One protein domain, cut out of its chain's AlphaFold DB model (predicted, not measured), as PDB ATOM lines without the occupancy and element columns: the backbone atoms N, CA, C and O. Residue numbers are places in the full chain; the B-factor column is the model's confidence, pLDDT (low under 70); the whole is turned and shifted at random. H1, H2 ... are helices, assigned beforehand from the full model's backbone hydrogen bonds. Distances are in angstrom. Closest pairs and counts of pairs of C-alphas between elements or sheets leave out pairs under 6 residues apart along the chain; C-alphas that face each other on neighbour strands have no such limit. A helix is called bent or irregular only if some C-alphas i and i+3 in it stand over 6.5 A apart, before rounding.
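This is residues 259 to 416 of the 416 residues of an uncharacterized protein of Acidobacteriia bacterium (UniProt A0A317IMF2). A very long helix, H4, makes the backbone of a thin rod; H5 folds back along its second half as a long helical hairpin, while H3 runs beside its first half. Near the middle of the rod, H2 and H6 turn away from the long axis to one side, and the short H1 packs beside the first half of H4; residues 361 to 366, at the hairpin's turn, stick out. The printed part has 158 residues with six named helices, H1 to H6 in chain order, and no named strand: the class is all helix. It is extended, with a radius of gyration of the C-alphas of 23.4 A and spans of 84 by 33 by 26 A.

H4, residues 308 to 364, is 78.9 A long, from C-alpha 308 at (154.763, 150.241, 212.505) to C-alpha 364 at (188.564, 215.547, 241.101). It is neither bent nor irregular, but only just: C-alphas 321 and 324 are 6.5 A apart. It has a kink of 35 degrees near residue 353. H5, residues 371 to 398, is 39.9 A long, with a kink of 34 degrees near residue 378; it is only just irregular, C-alphas 377 and 380 being 6.7 A apart. H3 is residues 285 to 299, 21.0 A; H6 is residues 402 to 414, 19.9 A, ending with C-alpha 414 at (174.235, 181.882, 209.460). H2 is residues 274 to 283, 14.2 A, and H1 residues 259 to 265, 10.0 A.

H4 touches H5 with residues 330 to 355 alone, at a shallow tilt of 7 degrees, opposite ways; the closest C-alphas, of Ala 341 and Gly 384, are 5.7 A apart. H4 touches H6 at 72 degrees, only just about perpendicular, closest at the C-alphas of Leu 330 and Ala 402, 7.5 A. H4 touches H1 with residues 315 to 319 alone, at a shallow tilt of 24 degrees; the closest C-alphas are those of Ala 260 and Gln 316, 7.1 A. H3 touches H6 at a steep tilt of 60 degrees, closest at the C-alphas of Glu 287 and Ile 403, 5.7 A. H2 touches no helix; H2 and H4 are apart. Every O i to N i+4 pair is within hydrogen-bond range in H1, H2 and H3, against 49 of 53 in H4, 22 of 24 in H5 and 4 of 9 in H6, where 6 of 10 O i to N i+3 pairs are.

The two C-alphas farthest apart, of Ala 305 and Gly 366, are 84.4 A apart. The printed part has no cut and no long link. The model's mean pLDDT over the printed part is 72.6, and 57 residues are under 70, among them 345 to 386 and 409 to 416.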
ATOM      1  N   GLN A 259     165.480 160.839 213.494       75.25
ATOM      2  CA  GLN A 259     164.769 161.697 212.553       75.25
ATOM      3  C   GLN A 259     163.827 162.665 213.277       75.25
ATOM      4  O   GLN A 259     163.900 163.867 213.034       75.25
ATOM      5  N   ALA A 260     163.015 162.179 214.219       77.62
ATOM      6  CA  ALA A 260     162.101 163.024 214.986       77.62
ATOM      7  C   ALA A 260     162.839 164.118 215.786       77.62
ATOM      8  O   ALA A 260     162.377 165.259 215.868       77.62
ATOM      9  N   ILE A 261     164.011 163.802 216.350       77.62
ATOM     10  CA  ILE A 261     164.868 164.782 217.038       77.62
ATOM     11  C   ILE A 261     165.469 165.782 216.044       77.62
ATOM     12  O   ILE A 261     165.488 166.982 216.331       77.62
ATOM     13  N   VAL A 262     165.955 165.308 214.890       73.62
ATOM     14  CA  VAL A 262     166.534 166.161 213.841       73.62
ATOM     15  C   VAL A 262     165.509 167.180 213.360       73.62
ATOM     16  O   VAL A 262     165.781 168.375 213.422       73.62
ATOM     17  N   GLU A 263     164.321 166.719 212.968       74.19
ATOM     18  CA  GLU A 263     163.232 167.557 212.451       74.19
ATOM     19  C   GLU A 263     162.791 168.631 213.455       74.19
ATOM     20  O   GLU A 263     162.404 169.734 213.066       74.19
ATOM     21  N   ARG A 264     162.865 168.331 214.757       76.44
ATOM     22  CA  ARG A 264     162.360 169.212 215.817       76.44
ATOM     23  C   ARG A 264     163.406 170.170 216.385       76.44
ATOM     24  O   ARG A 264     163.052 171.275 216.804       76.44
ATOM     25  N   TYR A 265     164.677 169.766 216.440       72.75
ATOM     26  CA  TYR A 265     165.698 170.475 217.221       72.75
ATOM     27  C   TYR A 265     167.001 170.774 216.498       72.75
ATOM     28  O   TYR A 265     167.684 171.729 216.888       72.75
ATOM     29  N   LEU A 266     167.388 169.967 215.514       68.25
ATOM     30  CA  LEU A 266     168.699 170.115 214.905       68.25
ATOM     31  C   LEU A 266     168.645 171.150 213.777       68.25
ATOM     32  O   LEU A 266     167.676 171.212 213.022       68.25
ATOM     33  N   PRO A 267     169.651 172.032 213.692       65.56
ATOM     34  CA  PRO A 267     169.717 172.990 212.609       65.56
ATOM     35  C   PRO A 267     169.941 172.266 211.284       65.56
ATOM     36  O   PRO A 267     170.574 171.214 211.231       65.56
ATOM     37  N   VAL A 268     169.470 172.893 210.213       66.19
ATOM     38  CA  VAL A 268     169.866 172.544 208.853       66.19
ATOM     39  C   VAL A 268     171.368 172.826 208.749       66.19
ATOM     40  O   VAL A 268     171.775 173.984 208.720       66.19
ATOM     41  N   VAL A 269     172.194 171.780 208.813       68.75
ATOM     42  CA  VAL A 269     173.663 171.878 208.684       68.75
ATOM     43  C   VAL A 269     174.125 171.770 207.234       68.75
ATOM     44  O   VAL A 269     175.316 171.829 206.953       68.75
ATOM     45  N   ASP A 270     173.162 171.643 206.326       67.69
ATOM     46  CA  ASP A 270     173.327 171.490 204.886       67.69
ATOM     47  C   ASP A 270     174.192 172.599 204.271       67.69
ATOM     48  O   ASP A 270     174.937 172.337 203.329       67.69
ATOM     49  N   ASP A 271     174.099 173.810 204.825       75.00
ATOM     50  CA  ASP A 271     174.774 175.007 204.320       75.00
ATOM     51  C   ASP A 271     176.163 175.225 204.947       75.00
ATOM     52  O   ASP A 271     176.892 176.124 204.532       75.00
ATOM     53  N   LEU A 272     176.559 174.417 205.942       84.06
ATOM     54  CA  LEU A 272     177.861 174.569 206.589       84.06
ATOM     55  C   LEU A 272     178.991 173.974 205.720       84.06
ATOM     56  O   LEU A 272     178.845 172.884 205.146       84.06
ATOM     57  N   PRO A 273     180.159 174.640 205.642       88.88
ATOM     58  CA  PRO A 273     181.367 174.041 205.080       88.88
ATOM     59  C   PRO A 273     181.762 172.761 205.833       88.88
ATOM     60  O   PRO A 273     181.612 172.689 207.057       88.88
ATOM     61  N   CYS A 274     182.332 171.760 205.145       89.94
ATOM     62  CA  CYS A 274     182.785 170.530 205.815       89.94
ATOM     63  C   CYS A 274     183.798 170.813 206.931       89.94
ATOM     64  O   CYS A 274     183.740 170.173 207.978       89.94
ATOM     65  N   ALA A 275     184.678 171.801 206.754       89.62
ATOM     66  CA  ALA A 275     185.635 172.208 207.780       89.62
ATOM     67  C   ALA A 275     184.952 172.624 209.098       89.62
ATOM     68  O   ALA A 275     185.389 172.215 210.174       89.62
ATOM     69  N   GLU A 276     183.844 173.368 209.024       89.06
ATOM     70  CA  GLU A 276     183.071 173.757 210.207       89.06
ATOM     71  C   GLU A 276     182.364 172.555 210.839       89.06
ATOM     72  O   GLU A 276     182.346 172.424 212.062       89.06
ATOM     73  N   ILE A 277     181.829 171.638 210.026       89.75
ATOM     74  CA  ILE A 277     181.226 170.388 210.517       89.75
ATOM     75  C   ILE A 277     182.254 169.572 211.308       89.75
ATOM     76  O   ILE A 277     181.965 169.124 212.423       89.75
ATOM     77  N   LEU A 278     183.464 169.420 210.766       90.62
ATOM     78  CA  LEU A 278     184.575 168.743 211.432       90.62
ATOM     79  C   LEU A 278     184.956 169.447 212.738       90.62
ATOM     80  O   LEU A 278     185.122 168.797 213.770       90.62
ATOM     81  N   GLU A 279     185.042 170.775 212.733       90.31
ATOM     82  CA  GLU A 279     185.355 171.553 213.929       90.31
ATOM     83  C   GLU A 279     184.286 171.394 215.020       90.31
ATOM     84  O   GLU A 279     184.623 171.149 216.184       90.31
ATOM     85  N   ILE A 280     183.003 171.483 214.657       87.88
ATOM     86  CA  ILE A 280     181.875 171.266 215.572       87.88
ATOM     87  C   ILE A 280     181.954 169.863 216.163       87.88
ATOM     88  O   ILE A 280     181.809 169.716 217.380       87.88
ATOM     89  N   ARG A 281     182.215 168.850 215.329       88.50
ATOM     90  CA  ARG A 281     182.346 167.454 215.752       88.50
ATOM     91  C   ARG A 281     183.482 167.275 216.755       88.50
ATOM     92  O   ARG A 281     183.253 166.686 217.806       88.50
ATOM     93  N   ARG A 282     184.672 167.826 216.485       88.50
ATOM     94  CA  ARG A 282     185.820 167.753 217.409       88.50
ATOM     95  C   ARG A 282     185.524 168.470 218.730       88.50
ATOM     96  O   ARG A 282     185.749 167.914 219.800       88.50
ATOM     97  N   LYS A 283     184.985 169.694 218.671       88.25
ATOM     98  CA  LYS A 283     184.708 170.518 219.865       88.25
ATOM     99  C   LYS A 283     183.545 170.009 220.708       88.25
ATOM    100  O   LYS A 283     183.508 170.297 221.901       88.25
ATOM    101  N   SER A 284     182.596 169.316 220.086       86.00
ATOM    102  CA  SER A 284     181.357 168.865 220.725       86.00
ATOM    103  C   SER A 284     181.274 167.345 220.852       86.00
ATOM    104  O   SER A 284     180.181 166.808 221.027       86.00
ATOM    105  N   HIS A 285     182.404 166.641 220.719       85.50
ATOM    106  CA  HIS A 285     182.452 165.181 220.780       85.50
ATOM    107  C   HIS A 285     181.806 164.620 222.058       85.50
ATOM    108  O   HIS A 285     180.931 163.764 221.926       85.50
ATOM    109  N   PRO A 286     182.120 165.124 223.272       84.81
ATOM    110  CA  PRO A 286     181.509 164.608 224.496       84.81
ATOM    111  C   PRO A 286     179.987 164.788 224.522       84.81
ATOM    112  O   PRO A 286     179.257 163.921 224.991       84.81
ATOM    113  N   GLU A 287     179.475 165.906 224.004       84.94
ATOM    114  CA  GLU A 287     178.036 166.160 223.960       84.94
ATOM    115  C   GLU A 287     177.326 165.354 222.866       84.94
ATOM    116  O   GLU A 287     176.170 164.976 223.043       84.94
ATOM    117  N   LEU A 288     178.005 165.068 221.751       83.88
ATOM    118  CA  LEU A 288     177.513 164.137 220.735       83.88
ATOM    119  C   LEU A 288     177.444 162.711 221.294       83.88
ATOM    120  O   LEU A 288     176.459 162.022 221.051       83.88
ATOM    121  N   GLU A 289     178.431 162.276 222.081       83.44
ATOM    122  CA  GLU A 289     178.379 160.997 222.801       83.44
ATOM    123  C   GLU A 289     177.246 160.953 223.822       83.44
ATOM    124  O   GLU A 289     176.462 160.005 223.820       83.44
ATOM    125  N   ALA A 290     177.085 162.003 224.628       84.94
ATOM    126  CA  ALA A 290     175.999 162.080 225.601       84.94
ATOM    127  C   ALA A 290     174.616 162.016 224.927       84.94
ATOM    128  O   ALA A 290     173.735 161.299 225.406       84.94
ATOM    129  N   LEU A 291     174.441 162.696 223.784       85.38
ATOM    130  CA  LEU A 291     173.225 162.604 222.971       85.38
ATOM    131  C   LEU A 291     172.971 161.165 222.502       85.38
ATOM    132  O   LEU A 291     171.844 160.679 222.577       85.38
ATOM    133  N   ARG A 292     174.013 160.471 222.035       80.69
ATOM    134  CA  ARG A 292     173.912 159.084 221.551       80.69
ATOM    135  C   ARG A 292     173.508 158.122 222.657       80.69
ATOM    136  O   ARG A 292     172.639 157.281 222.426       80.69
ATOM    137  N   SER A 293     174.108 158.260 223.839       83.44
ATOM    138  CA  SER A 293     173.749 157.479 225.024       83.44
ATOM    139  C   SER A 293     172.300 157.733 225.436       83.44
ATOM    140  O   SER A 293     171.556 156.773 225.627       83.44
ATOM    141  N   GLY A 294     171.866 158.999 225.472       84.12
ATOM    142  CA  GLY A 294     170.478 159.352 225.782       84.12
ATOM    143  C   GLY A 294     169.481 158.789 224.769       84.12
ATOM    144  O   GLY A 294     168.429 158.273 225.136       84.12
ATOM    145  N   MET A 295     169.821 158.803 223.478       83.00
ATOM    146  CA  MET A 295     169.007 158.154 222.449       83.00
ATOM    147  C   MET A 295     168.936 156.635 222.621       83.00
ATOM    148  O   MET A 295     167.859 156.065 222.481       83.00
ATOM    149  N   ALA A 296     170.051 155.973 222.932       78.69
ATOM    150  CA  ALA A 296     170.070 154.527 223.152       78.69
ATOM    151  C   ALA A 296     169.201 154.121 224.355       78.69
ATOM    152  O   ALA A 296     168.466 153.137 224.273       78.69
ATOM    153  N   GLU A 297     169.244 154.903 225.435       83.38
ATOM    154  CA  GLU A 297     168.390 154.722 226.612       83.38
ATOM    155  C   GLU A 297     166.902 154.868 226.265       83.38
ATOM    156  O   GLU A 297     166.078 154.075 226.714       83.38
ATOM    157  N   MET A 298     166.553 155.841 225.421       84.00
ATOM    158  CA  MET A 298     165.175 156.051 224.973       84.00
ATOM    159  C   MET A 298     164.675 154.935 224.054       84.00
ATOM    160  O   MET A 298     163.561 154.454 224.231       84.00
ATOM    161  N   VAL A 299     165.501 154.465 223.115       80.62
ATOM    162  CA  VAL A 299     165.142 153.331 222.246       80.62
ATOM    163  C   VAL A 299     164.926 152.054 223.059       80.62
ATOM    164  O   VAL A 299     164.083 151.241 222.699       80.62
ATOM    165  N   ALA A 300     165.637 151.874 224.176       81.06
ATOM    166  CA  ALA A 300     165.423 150.731 225.062       81.06
ATOM    167  C   ALA A 300     164.039 150.722 225.744       81.06
ATOM    168  O   ALA A 300     163.647 149.679 226.261       81.06
ATOM    169  N   GLN A 301     163.311 151.845 225.740       83.38
ATOM    170  CA  GLN A 301     161.963 151.977 226.310       83.38
ATOM    171  C   GLN A 301     160.846 151.719 225.285       83.38
ATOM    172  O   GLN A 301     159.678 151.696 225.668       83.38
ATOM    173  N   LEU A 302     161.181 151.556 224.000       82.12
ATOM    174  CA  LEU A 302     160.203 151.291 222.947       82.12
ATOM    175  C   LEU A 302     159.800 149.814 222.935       82.12
ATOM    176  O   LEU A 302     160.633 148.926 223.137       82.12
ATOM    177  N   ASP A 303     158.519 149.566 222.669       78.31
ATOM    178  CA  ASP A 303     158.011 148.221 222.429       78.31
ATOM    179  C   ASP A 303     158.106 147.907 220.932       78.31
ATOM    180  O   ASP A 303     157.573 148.630 220.095       78.31
ATOM    181  N   PHE A 304     158.798 146.822 220.587       75.00
ATOM    182  CA  PHE A 304     159.014 146.403 219.200       75.00
ATOM    183  C   PHE A 304     157.989 145.372 218.713       75.00
ATOM    184  O   PHE A 304     158.035 144.983 217.548       75.00
ATOM    185  N   ALA A 305     157.091 144.899 219.585       75.06
ATOM    186  CA  ALA A 305     156.067 143.913 219.234       75.06
ATOM    187  C   ALA A 305     154.817 144.535 218.576       75.06
ATOM    188  O   ALA A 305     153.902 143.812 218.179       75.06
ATOM    189  N   VAL A 306     154.764 145.864 218.471       75.06
ATOM    190  CA  VAL A 306     153.616 146.625 217.959       75.06
ATOM    191  C   VAL A 306     153.699 146.871 216.448       75.06
ATOM    192  O   VAL A 306     154.736 146.666 215.817       75.06
ATOM    193  N   THR A 307     152.594 147.323 215.845       73.19
ATOM    194  CA  THR A 307     152.568 147.670 214.415       73.19
ATOM    195  C   THR A 307     153.421 148.916 214.117       73.19
ATOM    196  O   THR A 307     153.597 149.757 215.005       73.19
ATOM    197  N   PRO A 308     153.925 149.093 212.878       68.94
ATOM    198  CA  PRO A 308     154.763 150.241 212.505       68.94
ATOM    199  C   PRO A 308     154.118 151.609 212.780       68.94
ATOM    200  O   PRO A 308     154.790 152.558 213.179       68.94
ATOM    201  N   GLU A 309     152.800 151.726 212.609       73.31
ATOM    202  CA  GLU A 309     152.056 152.958 212.882       73.31
ATOM    203  C   GLU A 309     152.048 153.291 214.377       73.31
ATOM    204  O   GLU A 309     152.267 154.442 214.757       73.31
ATOM    205  N   ILE A 310     151.839 152.282 215.228       76.62
ATOM    206  CA  ILE A 310     151.864 152.435 216.688       76.62
ATOM    207  C   ILE A 310     153.286 152.749 217.151       76.62
ATOM    208  O   ILE A 310     153.474 153.625 217.992       76.62
ATOM    209  N   HIS A 311     154.288 152.106 216.552       75.88
ATOM    210  CA  HIS A 311     155.695 152.382 216.823       75.88
ATOM    211  C   HIS A 311     156.046 153.855 216.553       75.88
ATOM    212  O   HIS A 311     156.647 154.527 217.394       75.88
ATOM    213  N   ARG A 312     155.585 154.417 215.426       75.81
ATOM    214  CA  ARG A 312     155.800 155.834 215.100       75.81
ATOM    215  C   ARG A 312     155.149 156.782 216.112       75.81
ATOM    216  O   ARG A 312     155.744 157.807 216.449       75.81
ATOM    217  N   ILE A 313     153.953 156.448 216.604       83.50
ATOM    218  CA  ILE A 313     153.271 157.220 217.657       83.50
ATOM    219  C   ILE A 313     154.072 157.151 218.963       83.50
ATOM    220  O   ILE A 313     154.362 158.195 219.544       83.50
ATOM    221  N   GLN A 314     154.529 155.962 219.370       83.50
ATOM    222  CA  GLN A 314     155.367 155.791 220.564       83.50
ATOM    223  C   GLN A 314     156.642 156.639 220.501       83.50
ATOM    224  O   GLN A 314     156.997 157.286 221.484       83.50
ATOM    225  N   VAL A 315     157.312 156.690 219.344       84.38
ATOM    226  CA  VAL A 315     158.489 157.548 219.138       84.38
ATOM    227  C   VAL A 315     158.136 159.026 219.343       84.38
ATOM    228  O   VAL A 315     158.854 159.734 220.051       84.38
ATOM    229  N   GLN A 316     157.033 159.506 218.761       84.94
ATOM    230  CA  GLN A 316     156.605 160.903 218.900       84.94
ATOM    231  C   GLN A 316     156.226 161.262 220.342       84.94
ATOM    232  O   GLN A 316     156.643 162.316 220.837       84.94
ATOM    233  N   ASP A 317     155.497 160.381 221.024       86.50
ATOM    234  CA  ASP A 317     155.102 160.553 222.420       86.50
ATOM    235  C   ASP A 317     156.322 160.582 223.338       86.50
ATOM    236  O   ASP A 317     156.419 161.427 224.228       86.50
ATOM    237  N   LEU A 318     157.306 159.718 223.085       86.81
ATOM    238  CA  LEU A 318     158.533 159.661 223.868       86.81
ATOM    239  C   LEU A 318     159.360 160.946 223.709       86.81
ATOM    240  O   LEU A 318     159.826 161.509 224.705       86.81
ATOM    241  N   VAL A 319     159.467 161.479 222.486       85.94
ATOM    242  CA  VAL A 319     160.076 162.798 222.235       85.94
ATOM    243  C   VAL A 319     159.335 163.888 223.017       85.94
ATOM    244  O   VAL A 319     159.967 164.648 223.754       85.94
ATOM    245  N   ALA A 320     158.003 163.938 222.916       86.06
ATOM    246  CA  ALA A 320     157.184 164.962 223.563       86.06
ATOM    247  C   ALA A 320     157.182 164.872 225.101       86.06
ATOM    248  O   ALA A 320     157.096 165.898 225.778       86.06
ATOM    249  N   ALA A 321     157.293 163.667 225.661       86.69
ATOM    250  CA  ALA A 321     157.243 163.430 227.101       86.69
ATOM    251  C   ALA A 321     158.611 163.551 227.788       86.69
ATOM    252  O   ALA A 321     158.672 163.892 228.970       86.69
ATOM    253  N   ARG A 322     159.716 163.259 227.086       85.81
ATOM    254  CA  ARG A 322     161.060 163.198 227.692       85.81
ATOM    255  C   ARG A 322     162.018 164.250 227.155       85.81
ATOM    256  O   ARG A 322     162.674 164.923 227.947       85.81
ATOM    257  N   ILE A 323     162.087 164.423 225.837       84.88
ATOM    258  CA  ILE A 323     163.067 165.318 225.209       84.88
ATOM    259  C   ILE A 323     162.596 166.765 225.311       84.88
ATOM    260  O   ILE A 323     163.342 167.617 225.793       84.88
ATOM    261  N   ASP A 324     161.352 167.044 224.923       85.44
ATOM    262  CA  ASP A 324     160.781 168.391 224.975       85.44
ATOM    263  C   ASP A 324     160.899 169.043 226.360       85.44
ATOM    264  O   ASP A 324     161.401 170.174 226.442       85.44
ATOM    265  N   PRO A 325     160.499 168.375 227.461       87.25
ATOM    266  CA  PRO A 325     160.604 168.963 228.786       87.25
ATOM    267  C   PRO A 325     162.058 169.117 229.221       87.25
ATOM    268  O   PRO A 325     162.400 170.155 229.776       87.25
ATOM    269  N   ALA A 326     162.935 168.153 228.917       85.12
ATOM    270  CA  ALA A 326     164.350 168.232 229.280       85.12
ATOM    271  C   ALA A 326     165.074 169.377 228.556       85.12
ATOM    272  O   ALA A 326     165.876 170.095 229.157       85.12
ATOM    273  N   VAL A 327     164.764 169.601 227.277       84.56
ATOM    274  CA  VAL A 327     165.300 170.727 226.504       84.56
ATOM    275  C   VAL A 327     164.773 172.058 227.048       84.56
ATOM    276  O   VAL A 327     165.550 173.007 227.178       84.56
ATOM    277  N   ARG A 328     163.480 172.150 227.396       84.69
ATOM    278  CA  ARG A 328     162.887 173.359 228.001       84.69
ATOM    279  C   ARG A 328     163.449 173.650 229.393       84.69
ATOM    280  O   ARG A 328     163.755 174.803 229.676       84.69
ATOM    281  N   ASP A 329     163.629 172.630 230.224       85.62
ATOM    282  CA  ASP A 329     164.239 172.741 231.552       85.62
ATOM    283  C   ASP A 329     165.710 173.173 231.458       85.62
ATOM    284  O   ASP A 329     166.165 174.058 232.176       85.62
ATOM    285  N   LEU A 330     166.463 172.641 230.492       83.06
ATOM    286  CA  LEU A 330     167.825 173.109 230.250       83.06
ATOM    287  C   LEU A 330     167.849 174.576 229.785       83.06
ATOM    288  O   LEU A 330     168.698 175.353 230.224       83.06
ATOM    289  N   GLN A 331     166.916 174.983 228.918       83.25
ATOM    290  CA  GLN A 331     166.780 176.384 228.503       83.25
ATOM    291  C   GLN A 331     166.430 177.298 229.678       83.25
ATOM    292  O   GLN A 331     167.042 178.361 229.807       83.25
ATOM    293  N   SER A 332     165.484 176.896 230.529       83.62
ATOM    294  CA  SER A 332     165.073 177.677 231.696       83.62
ATOM    295  C   SER A 332     166.209 177.791 232.711       83.62
ATOM    296  O   SER A 332     166.468 178.898 233.168       83.62
ATOM    297  N   LYS A 333     166.965 176.713 232.968       80.69
ATOM    298  CA  LYS A 333     168.157 176.717 233.836       80.69
ATOM    299  C   LYS A 333     169.277 177.609 233.308       80.69
ATOM    300  O   LYS A 333     169.899 178.347 234.064       80.69
ATOM    301  N   ILE A 334     169.533 177.591 231.998       80.00
ATOM    302  CA  ILE A 334     170.509 178.507 231.384       80.00
ATOM    303  C   ILE A 334     170.027 179.960 231.498       80.00
ATOM    304  O   ILE A 334     170.834 180.865 231.718       80.00
ATOM    305  N   TYR A 335     168.724 180.196 231.334       80.19
ATOM    306  CA  TYR A 335     168.136 181.524 231.470       80.19
ATOM    307  C   TYR A 335     168.170 182.023 232.918       80.19
ATOM    308  O   TYR A 335     168.564 183.166 233.138       80.19
ATOM    309  N   SER A 336     167.830 181.184 233.898       77.31
ATOM    310  CA  SER A 336     167.900 181.529 235.318       77.31
ATOM    311  C   SER A 336     169.340 181.806 235.734       77.31
ATOM    312  O   SER A 336     169.590 182.878 236.264       77.31
ATOM    313  N   ALA A 337     170.302 180.955 235.356       72.75
ATOM    314  CA  ALA A 337     171.724 181.197 235.613       72.75
ATOM    315  C   ALA A 337     172.203 182.522 234.994       72.75
ATOM    316  O   ALA A 337     172.964 183.275 235.602       72.75
ATOM    317  N   ARG A 338     171.716 182.869 233.791       75.31
ATOM    318  CA  ARG A 338     171.993 184.176 233.175       75.31
ATOM    319  C   ARG A 338     171.378 185.322 233.976       75.31
ATOM    320  O   ARG A 338     172.030 186.347 234.145       75.31
ATOM    321  N   MET A 339     170.131 185.184 234.420       77.44
ATOM    322  CA  MET A 339     169.442 186.210 235.204       77.44
ATOM    323  C   MET A 339     170.061 186.380 236.588       77.44
ATOM    324  O   MET A 339     170.186 187.508 237.042       77.44
ATOM    325  N   ASP A 340     170.506 185.305 237.226       74.38
ATOM    326  CA  ASP A 340     171.190 185.347 238.515       74.38
ATOM    327  C   ASP A 340     172.569 185.993 238.381       74.38
ATOM    328  O   ASP A 340     172.923 186.856 239.184       74.38
ATOM    329  N   ALA A 341     173.301 185.690 237.305       71.12
ATOM    330  CA  ALA A 341     174.532 186.396 236.970       71.12
ATOM    331  C   ALA A 341     174.286 187.891 236.718       71.12
ATOM    332  O   ALA A 341     175.000 188.731 237.259       71.12
ATOM    333  N   LEU A 342     173.246 188.245 235.956       68.69
ATOM    334  CA  LEU A 342     172.867 189.642 235.721       68.69
ATOM    335  C   LEU A 342     172.408 190.345 237.000       68.69
ATOM    336  O   LEU A 342     172.742 191.509 237.183       68.69
ATOM    337  N   LYS A 343     171.688 189.667 237.899       75.81
ATOM    338  CA  LYS A 343     171.298 190.205 239.209       75.81
ATOM    339  C   LYS A 343     172.512 190.441 240.094       75.81
ATOM    340  O   LYS A 343     172.594 191.503 240.693       75.81
ATOM    341  N   ARG A 344     173.466 189.506 240.147       71.31
ATOM    342  CA  ARG A 344     174.732 189.691 240.878       71.31
ATOM    343  C   ARG A 344     175.535 190.849 240.301       71.31
ATOM    344  O   ARG A 344     176.011 191.689 241.056       71.31
ATOM    345  N   ILE A 345     175.598 190.948 238.973       65.00
ATOM    346  CA  ILE A 345     176.205 192.088 238.283       65.00
ATOM    347  C   ILE A 345     175.459 193.382 238.649       65.00
ATOM    348  O   ILE A 345     176.093 194.351 239.039       65.00
ATOM    349  N   GLY A 346     174.126 193.413 238.613       65.25
ATOM    350  CA  GLY A 346     173.309 194.577 238.978       65.25
ATOM    351  C   GLY A 346     173.423 194.987 240.453       65.25
ATOM    352  O   GLY A 346     173.519 196.167 240.764       65.25
ATOM    353  N   GLN A 347     173.505 194.034 241.378       67.62
ATOM    354  CA  GLN A 347     173.802 194.302 242.792       67.62
ATOM    355  C   GLN A 347     175.237 194.819 242.971       67.62
ATOM    356  O   GLN A 347     175.500 195.696 243.799       67.62
ATOM    357  N   SER A 348     176.165 194.323 242.149       59.44
ATOM    358  CA  SER A 348     177.517 194.862 242.080       59.44
ATOM    359  C   SER A 348     177.572 196.239 241.416       59.44
ATOM    360  O   SER A 348     178.483 196.979 241.746       59.44
ATOM    361  N   TRP A 349     176.597 196.648 240.589       58.84
ATOM    362  CA  TRP A 349     176.496 198.018 240.058       58.84
ATOM    363  C   TRP A 349     176.199 199.032 241.155       58.84
ATOM    364  O   TRP A 349     176.815 200.088 241.172       58.84
ATOM    365  N   ASP A 350     175.316 198.705 242.097       64.75
ATOM    366  CA  ASP A 350     175.034 199.577 243.243       64.75
ATOM    367  C   ASP A 350     176.266 199.732 244.144       64.75
ATOM    368  O   ASP A 350     176.564 200.810 244.659       64.75
ATOM    369  N   SER A 351     177.032 198.651 244.292       60.91
ATOM    370  CA  SER A 351     178.281 198.640 245.052       60.91
ATOM    371  C   SER A 351     179.425 199.326 244.291       60.91
ATOM    372  O   SER A 351     180.215 200.050 244.887       60.91
ATOM    373  N   PHE A 352     179.475 199.178 242.968       57.47
ATOM    374  CA  PHE A 352     180.439 199.814 242.076       57.47
ATOM    375  C   PHE A 352     180.176 201.312 241.955       57.47
ATOM    376  O   PHE A 352     181.112 202.088 242.070       57.47
ATOM    377  N   ALA A 353     178.923 201.747 241.827       61.09
ATOM    378  CA  ALA A 353     178.550 203.158 241.860       61.09
ATOM    379  C   ALA A 353     178.937 203.791 243.205       61.09
ATOM    380  O   ALA A 353     179.592 204.833 243.226       61.09
ATOM    381  N   LYS A 354     178.643 203.123 244.331       63.62
ATOM    382  CA  LYS A 354     179.066 203.571 245.671       63.62
ATOM    383  C   LYS A 354     180.589 203.608 245.852       63.62
ATOM    384  O   LYS A 354     181.072 204.424 246.627       63.62
ATOM    385  N   MET A 355     181.340 202.769 245.139       54.78
ATOM    386  CA  MET A 355     182.809 202.707 245.192       54.78
ATOM    387  C   MET A 355     183.491 203.672 244.201       54.78
ATOM    388  O   MET A 355     184.555 204.213 244.496       54.78
ATOM    389  N   MET A 356     182.858 203.953 243.060       54.22
ATOM    390  CA  MET A 356     183.328 204.896 242.040       54.22
ATOM    391  C   MET A 356     183.091 206.352 242.432       54.22
ATOM    392  O   MET A 356     183.860 207.210 242.013       54.22
ATOM    393  N   VAL A 357     182.083 206.648 243.259       57.53
ATOM    394  CA  VAL A 357     181.850 208.005 243.786       57.53
ATOM    395  C   VAL A 357     183.080 208.532 244.558       57.53
ATOM    396  O   VAL A 357     183.579 209.595 244.189       57.53
ATOM    397  N   PRO A 358     183.662 207.802 245.534       58.22
ATOM    398  CA  PRO A 358     184.929 208.170 246.176       58.22
ATOM    399  C   PRO A 358     186.123 208.270 245.219       58.22
ATOM    400  O   PRO A 358     187.016 209.088 245.437       58.22
ATOM    401  N   PHE A 359     186.152 207.448 244.164       57.88
ATOM    402  CA  PHE A 359     187.228 207.430 243.169       57.88
ATOM    403  C   PHE A 359     187.173 208.667 242.258       57.88
ATOM    404  O   PHE A 359     188.188 209.319 242.037       57.88
ATOM    405  N   ALA A 360     185.974 209.041 241.803       52.19
ATOM    406  CA  ALA A 360     185.718 210.262 241.046       52.19
ATOM    407  C   ALA A 360     185.953 211.517 241.899       52.19
ATOM    408  O   ALA A 360     186.541 212.478 241.412       52.19
ATOM    409  N   LEU A 361     185.571 211.489 243.182       56.25
ATOM    410  CA  LEU A 361     185.872 212.553 244.147       56.25
ATOM    411  C   LEU A 361     187.378 212.684 244.417       56.25
ATOM    412  O   LEU A 361     187.891 213.798 244.417       56.25
ATOM    413  N   SER A 362     188.103 211.574 244.589       56.81
ATOM    414  CA  SER A 362     189.565 211.585 244.771       56.81
ATOM    415  C   SER A 362     190.304 212.059 243.520       56.81
ATOM    416  O   SER A 362     191.264 212.816 243.631       56.81
ATOM    417  N   TYR A 363     189.836 211.664 242.332       54.53
ATOM    418  CA  TYR A 363     190.369 212.146 241.059       54.53
ATOM    419  C   TYR A 363     190.120 213.649 240.870       54.53
ATOM    420  O   TYR A 363     191.043 214.385 240.535       54.53
ATOM    421  N   ALA A 364     188.903 214.124 241.156       55.69
ATOM    422  CA  ALA A 364     188.564 215.547 241.101       55.69
ATOM    423  C   ALA A 364     189.330 216.383 242.147       55.69
ATOM    424  O   ALA A 364     189.622 217.548 241.901       55.69
ATOM    425  N   ALA A 365     189.696 215.782 243.284       66.50
ATOM    426  CA  ALA A 365     190.526 216.392 244.322       66.50
ATOM    427  C   ALA A 365     192.046 216.305 244.048       66.50
ATOM    428  O   ALA A 365     192.835 216.769 244.868       66.50
ATOM    429  N   GLY A 366     192.470 215.721 242.918       39.03
ATOM    430  CA  GLY A 366     193.879 215.645 242.513       39.03
ATOM    431  C   GLY A 366     194.718 214.592 243.248       39.03
ATOM    432  O   GLY A 366     195.946 214.655 243.207       39.03
ATOM    433  N   ALA A 367     194.091 213.624 243.922       61.19
ATOM    434  CA  ALA A 367     194.805 212.558 244.618       61.19
ATOM    435  C   ALA A 367     195.339 211.492 243.633       61.19
ATOM    436  O   ALA A 367     194.667 211.167 242.649       61.19
ATOM    437  N   PRO A 368     196.528 210.907 243.884       45.53
ATOM    438  CA  PRO A 368     197.106 209.891 243.009       45.53
ATOM    439  C   PRO A 368     196.217 208.640 242.967       45.53
ATOM    440  O   PRO A 368     195.971 207.994 243.986       45.53
ATOM    441  N   LEU A 369     195.733 208.292 241.772       53.03
ATOM    442  CA  LEU A 369     194.878 207.124 241.576       53.03
ATOM    443  C   LEU A 369     195.697 205.836 241.682       53.03
ATOM    444  O   LEU A 369     196.603 205.583 240.888       53.03
ATOM    445  N   ASN A 370     195.328 204.973 242.625       55.66
ATOM    446  CA  ASN A 370     195.903 203.641 242.721       55.66
ATOM    447  C   ASN A 370     195.215 202.706 241.709       55.66
ATOM    448  O   ASN A 370     194.101 202.234 241.929       55.66
ATOM    449  N   ILE A 371     195.886 202.432 240.588       47.19
ATOM    450  CA  ILE A 371     195.392 201.575 239.491       47.19
ATOM    451  C   ILE A 371     195.067 200.150 239.984       47.19
ATOM    452  O   ILE A 371     194.149 199.510 239.468       47.19
ATOM    453  N   SER A 372     195.746 199.672 241.036       50.34
ATOM    454  CA  SER A 372     195.436 198.376 241.660       50.34
ATOM    455  C   SER A 372     194.028 198.337 242.274       50.34
ATOM    456  O   SER A 372     193.345 197.317 242.175       50.34
ATOM    457  N   ALA A 373     193.540 199.464 242.804       54.62
ATOM    458  CA  ALA A 373     192.194 199.578 243.357       54.62
ATOM    459  C   ALA A 373     191.123 199.571 242.249       54.62
ATOM    460  O   ALA A 373     190.100 198.901 242.386       54.62
ATOM    461  N   ALA A 374     191.392 200.215 241.108       49.78
ATOM    462  CA  ALA A 374     190.502 200.190 239.944       49.78
ATOM    463  C   ALA A 374     190.376 198.779 239.331       49.78
ATOM    464  O   ALA A 374     189.275 198.340 239.005       49.78
ATOM    465  N   LEU A 375     191.480 198.026 239.242       50.66
ATOM    466  CA  LEU A 375     191.451 196.620 238.816       50.66
ATOM    467  C   LEU A 375     190.709 195.724 239.819       50.66
ATOM    468  O   LEU A 375     189.933 194.860 239.408       50.66
ATOM    469  N   SER A 376     190.872 195.963 241.125       55.78
ATOM    470  CA  SER A 376     190.117 195.239 242.156       55.78
ATOM    471  C   SER A 376     188.609 195.526 242.111       55.78
ATOM    472  O   SER A 376     187.814 194.634 242.401       55.78
ATOM    473  N   ALA A 377     188.199 196.714 241.648       53.47
ATOM    474  CA  ALA A 377     186.795 197.094 241.478       53.47
ATOM    475  C   ALA A 377     186.115 196.411 240.273       53.47
ATOM    476  O   ALA A 377     184.900 196.225 240.275       53.47
ATOM    477  N   ILE A 378     186.887 195.992 239.262       53.31
ATOM    478  CA  ILE A 378     186.393 195.226 238.100       53.31
ATOM    479  C   ILE A 378     186.342 193.713 238.406       53.31
ATOM    480  O   ILE A 378     185.586 192.970 237.775       53.31
ATOM    481  N   GLY A 379     187.092 193.247 239.409       57.06
ATOM    482  CA  GLY A 379     187.141 191.844 239.842       57.06
ATOM    483  C   GLY A 379     185.768 191.182 240.059       57.06
ATOM    484  O   GLY A 379     185.551 190.105 239.502       57.06
ATOM    485  N   PRO A 380     184.811 191.812 240.770       62.25
ATOM    486  CA  PRO A 380     183.455 191.278 240.968       62.25
ATOM    487  C   PRO A 380     182.618 191.166 239.682       62.25
ATOM    488  O   PRO A 380     181.766 190.287 239.555       62.25
ATOM    489  N   PHE A 381     182.861 192.037 238.697       57.78
ATOM    490  CA  PHE A 381     182.202 191.961 237.390       57.78
ATOM    491  C   PHE A 381     182.730 190.785 236.573       57.78
ATOM    492  O   PHE A 381     181.958 190.014 235.998       57.78
ATOM    493  N   LEU A 382     184.057 190.630 236.539       53.81
ATOM    494  CA  LEU A 382     184.694 189.505 235.866       53.81
ATOM    495  C   LEU A 382     184.340 188.185 236.551       53.81
ATOM    496  O   LEU A 382     184.069 187.212 235.849       53.81
ATOM    497  N   SER A 383     184.250 188.147 237.886       63.19
ATOM    498  CA  SER A 383     183.854 186.938 238.611       63.19
ATOM    499  C   SER A 383     182.430 186.507 238.262       63.19
ATOM    500  O   SER A 383     182.238 185.340 237.949       63.19
ATOM    501  N   GLY A 384     181.457 187.424 238.181       61.97
ATOM    502  CA  GLY A 384     180.084 187.090 237.781       61.97
ATOM    503  C   GLY A 384     179.974 186.533 236.354       61.97
ATOM    504  O   GLY A 384     179.223 185.587 236.103       61.97
ATOM    505  N   VAL A 385     180.759 187.061 235.409       64.56
ATOM    506  CA  VAL A 385     180.808 186.543 234.029       64.56
ATOM    507  C   VAL A 385     181.520 185.189 233.963       64.56
ATOM    508  O   VAL A 385     181.055 184.290 233.261       64.56
ATOM    509  N   ILE A 386     182.628 185.022 234.689       67.56
ATOM    510  CA  ILE A 386     183.387 183.765 234.754       67.56
ATOM    511  C   ILE A 386     182.558 182.673 235.438       67.56
ATOM    512  O   ILE A 386     182.491 181.555 234.925       67.56
ATOM    513  N   GLU A 387     181.875 182.990 236.539       71.19
ATOM    514  CA  GLU A 387     180.956 182.092 237.241       71.19
ATOM    515  C   GLU A 387     179.795 181.687 236.343       71.19
ATOM    516  O   GLU A 387     179.551 180.495 236.197       71.19
ATOM    517  N   TYR A 388     179.154 182.633 235.649       70.81
ATOM    518  CA  TYR A 388     178.114 182.305 234.675       70.81
ATOM    519  C   TYR A 388     178.628 181.383 233.569       70.81
ATOM    520  O   TYR A 388     177.960 180.420 233.206       70.81
ATOM    521  N   GLN A 389     179.811 181.649 233.010       70.25
ATOM    522  CA  GLN A 389     180.387 180.786 231.974       70.25
ATOM    523  C   GLN A 389     180.732 179.399 232.525       70.25
ATOM    524  O   GLN A 389     180.527 178.404 231.829       70.25
ATOM    525  N   SER A 390     181.209 179.320 233.767       74.69
ATOM    526  CA  SER A 390     181.484 178.071 234.478       74.69
ATOM    527  C   SER A 390     180.200 177.282 234.748       74.69
ATOM    528  O   SER A 390     180.110 176.111 234.390       74.69
ATOM    529  N   GLU A 391     179.169 177.923 235.289       74.25
ATOM    530  CA  GLU A 391     177.873 177.320 235.601       74.25
ATOM    531  C   GLU A 391     177.133 176.896 234.335       74.25
ATOM    532  O   GLU A 391     176.663 175.766 234.230       74.25
ATOM    533  N   LYS A 392     177.138 177.740 233.302       75.25
ATOM    534  CA  LYS A 392     176.634 177.387 231.977       75.25
ATOM    535  C   LYS A 392     177.377 176.184 231.397       75.25
ATOM    536  O   LYS A 392     176.729 175.319 230.815       75.25
ATOM    537  N   ARG A 393     178.708 176.098 231.531       73.44
ATOM    538  CA  ARG A 393     179.466 174.906 231.110       73.44
ATOM    539  C   ARG A 393     179.040 173.680 231.913       73.44
ATOM    540  O   ARG A 393     178.753 172.664 231.298       73.44
ATOM    541  N   LYS A 394     178.920 173.778 233.240       78.44
ATOM    542  CA  LYS A 394     178.451 172.674 234.097       78.44
ATOM    543  C   LYS A 394     177.060 172.185 233.690       78.44
ATOM    544  O   LYS A 394     176.878 170.990 233.499       78.44
ATOM    545  N   LEU A 395     176.110 173.097 233.477       76.56
ATOM    546  CA  LEU A 395     174.749 172.771 233.037       76.56
ATOM    547  C   LEU A 395     174.725 172.120 231.649       76.56
ATOM    548  O   LEU A 395     173.977 171.173 231.426       76.56
ATOM    549  N   LEU A 396     175.560 172.601 230.721       73.12
ATOM    550  CA  LEU A 396     175.681 172.011 229.386       73.12
ATOM    551  C   LEU A 396     176.381 170.644 229.412       73.12
ATOM    552  O   LEU A 396     176.016 169.781 228.631       73.12
ATOM    553  N   HIS A 397     177.345 170.415 230.302       75.12
ATOM    554  CA  HIS A 397     177.983 169.103 230.445       75.12
ATOM    555  C   HIS A 397     177.116 168.097 231.216       75.12
ATOM    556  O   HIS A 397     177.263 166.898 231.018       75.12
ATOM    557  N   ALA A 398     176.196 168.566 232.062       77.88
ATOM    558  CA  ALA A 398     175.308 167.705 232.841       77.88
ATOM    559  C   ALA A 398     174.123 167.143 232.036       77.88
ATOM    560  O   ALA A 398     173.484 166.192 232.480       77.88
ATOM    561  N   SER A 399     173.792 167.724 230.878       81.88
ATOM    562  CA  SER A 399     172.635 167.311 230.081       81.88
ATOM    563  C   SER A 399     173.045 166.643 228.775       81.88
ATOM    564  O   SER A 399     173.725 167.240 227.943       81.88
ATOM    565  N   GLN A 400     172.513 165.442 228.542       83.81
ATOM    566  CA  GLN A 400     172.649 164.705 227.281       83.81
ATOM    567  C   GLN A 400     172.070 165.471 226.070       83.81
ATOM    568  O   GLN A 400     172.472 165.245 224.932       83.81
ATOM    569  N   TRP A 401     171.170 166.435 226.304       84.56
ATOM    570  CA  TRP A 401     170.483 167.214 225.263       84.56
ATOM    571  C   TRP A 401     171.145 168.564 224.967       84.56
ATOM    572  O   TRP A 401     170.656 169.338 224.140       84.56
ATOM    573  N   ALA A 402     172.260 168.884 225.628       82.00
ATOM    574  CA  ALA A 402     172.901 170.193 225.530       82.00
ATOM    575  C   ALA A 402     173.365 170.554 224.114       82.00
ATOM    576  O   ALA A 402     173.326 171.730 223.727       82.00
ATOM    577  N   ILE A 403     173.758 169.555 223.322       81.62
ATOM    578  CA  ILE A 403     174.163 169.751 221.930       81.62
ATOM    579  C   ILE A 403     173.028 170.333 221.077       81.62
ATOM    580  O   ILE A 403     173.281 171.208 220.251       81.62
ATOM    581  N   LEU A 404     171.769 169.969 221.354       80.31
ATOM    582  CA  LEU A 404     170.598 170.490 220.639       80.31
ATOM    583  C   LEU A 404     170.486 172.018 220.791       80.31
ATOM    584  O   LEU A 404     170.193 172.736 219.835       80.31
ATOM    585  N   LEU A 405     170.801 172.550 221.978       77.88
ATOM    586  CA  LEU A 405     170.787 173.994 222.238       77.88
ATOM    587  C   LEU A 405     171.990 174.730 221.647       77.88
ATOM    588  O   LEU A 405     171.855 175.886 221.234       77.88
ATOM    589  N   LYS A 406     173.169 174.095 221.638       76.00
ATOM    590  CA  LYS A 406     174.378 174.669 221.028       76.00
ATOM    591  C   LYS A 406     174.200 174.807 219.518       76.00
ATOM    592  O   LYS A 406     174.453 175.883 218.981       76.00
ATOM    593  N   LEU A 407     173.698 173.761 218.868       73.31
ATOM    594  CA  LEU A 407     173.514 173.719 217.422       73.31
ATOM    595  C   LEU A 407     172.402 174.670 216.948       73.31
ATOM    596  O   LEU A 407     172.594 175.389 215.970       73.31
ATOM    597  N   LYS A 408     171.294 174.805 217.694       70.50
ATOM    598  CA  LYS A 408     170.236 175.786 217.380       70.50
ATOM    599  C   LYS A 408     170.757 177.228 217.249       70.50
ATOM    600  O   LYS A 408     170.228 177.994 216.449       70.50
ATOM    601  N   LYS A 409     171.801 177.602 218.002       63.25
ATOM    602  CA  LYS A 409     172.413 178.946 217.950       63.25
ATOM    603  C   LYS A 409     173.296 179.192 216.727       63.25
ATOM    604  O   LYS A 409     173.576 180.350 216.433       63.25
ATOM    605  N   LEU A 410     173.766 178.142 216.057       62.50
ATOM    606  CA  LEU A 410     174.571 178.280 214.840       62.50
ATOM    607  C   LEU A 410     173.687 178.697 213.659       62.50
ATOM    608  O   LEU A 410     174.037 179.618 212.932       62.50
ATOM    609  N   ASN A 411     172.481 178.134 213.552       56.94
ATOM    610  CA  ASN A 411     171.522 178.470 212.492       56.94
ATOM    611  C   ASN A 411     171.078 179.944 212.529       56.94
ATOM    612  O   ASN A 411     170.944 180.588 211.494       56.94
ATOM    613  N   THR A 412     170.907 180.524 213.722       54.94
ATOM    614  CA  THR A 412     170.576 181.952 213.846       54.94
ATOM    615  C   THR A 412     171.718 182.889 213.467       54.94
ATOM    616  O   THR A 412     171.428 184.032 213.145       54.94
ATOM    617  N   LYS A 413     172.978 182.434 213.498       55.72
ATOM    618  CA  LYS A 413     174.135 183.232 213.059       55.72
ATOM    619  C   LYS A 413     174.375 183.169 211.556       55.72
ATOM    620  O   LYS A 413     174.854 184.136 210.999       55.72
ATOM    621  N   VAL A 414     174.073 182.040 210.917       54.22
ATOM    622  CA  VAL A 414     174.235 181.882 209.460       54.22
ATOM    623  C   VAL A 414     173.169 182.675 208.690       54.22
ATOM    624  O   VAL A 414     173.400 183.096 207.566       54.22
ATOM    625  N   ARG A 415     171.997 182.901 209.299       49.97
ATOM    626  CA  ARG A 415     170.889 183.665 208.695       49.97
ATOM    627  C   ARG A 415     170.931 185.177 208.955       49.97
ATOM    628  O   ARG A 415     170.073 185.879 208.423       49.97
ATOM    629  N   SER A 416     171.841 185.650 209.804       42.94
ATOM    630  CA  SER A 416     172.037 187.068 210.146       42.94
ATOM    631  C   SER A 416     173.284 187.598 209.471       42.94
ATOM    632  O   SER A 416     173.225 188.725 208.945       42.94
TER     633      SER A 416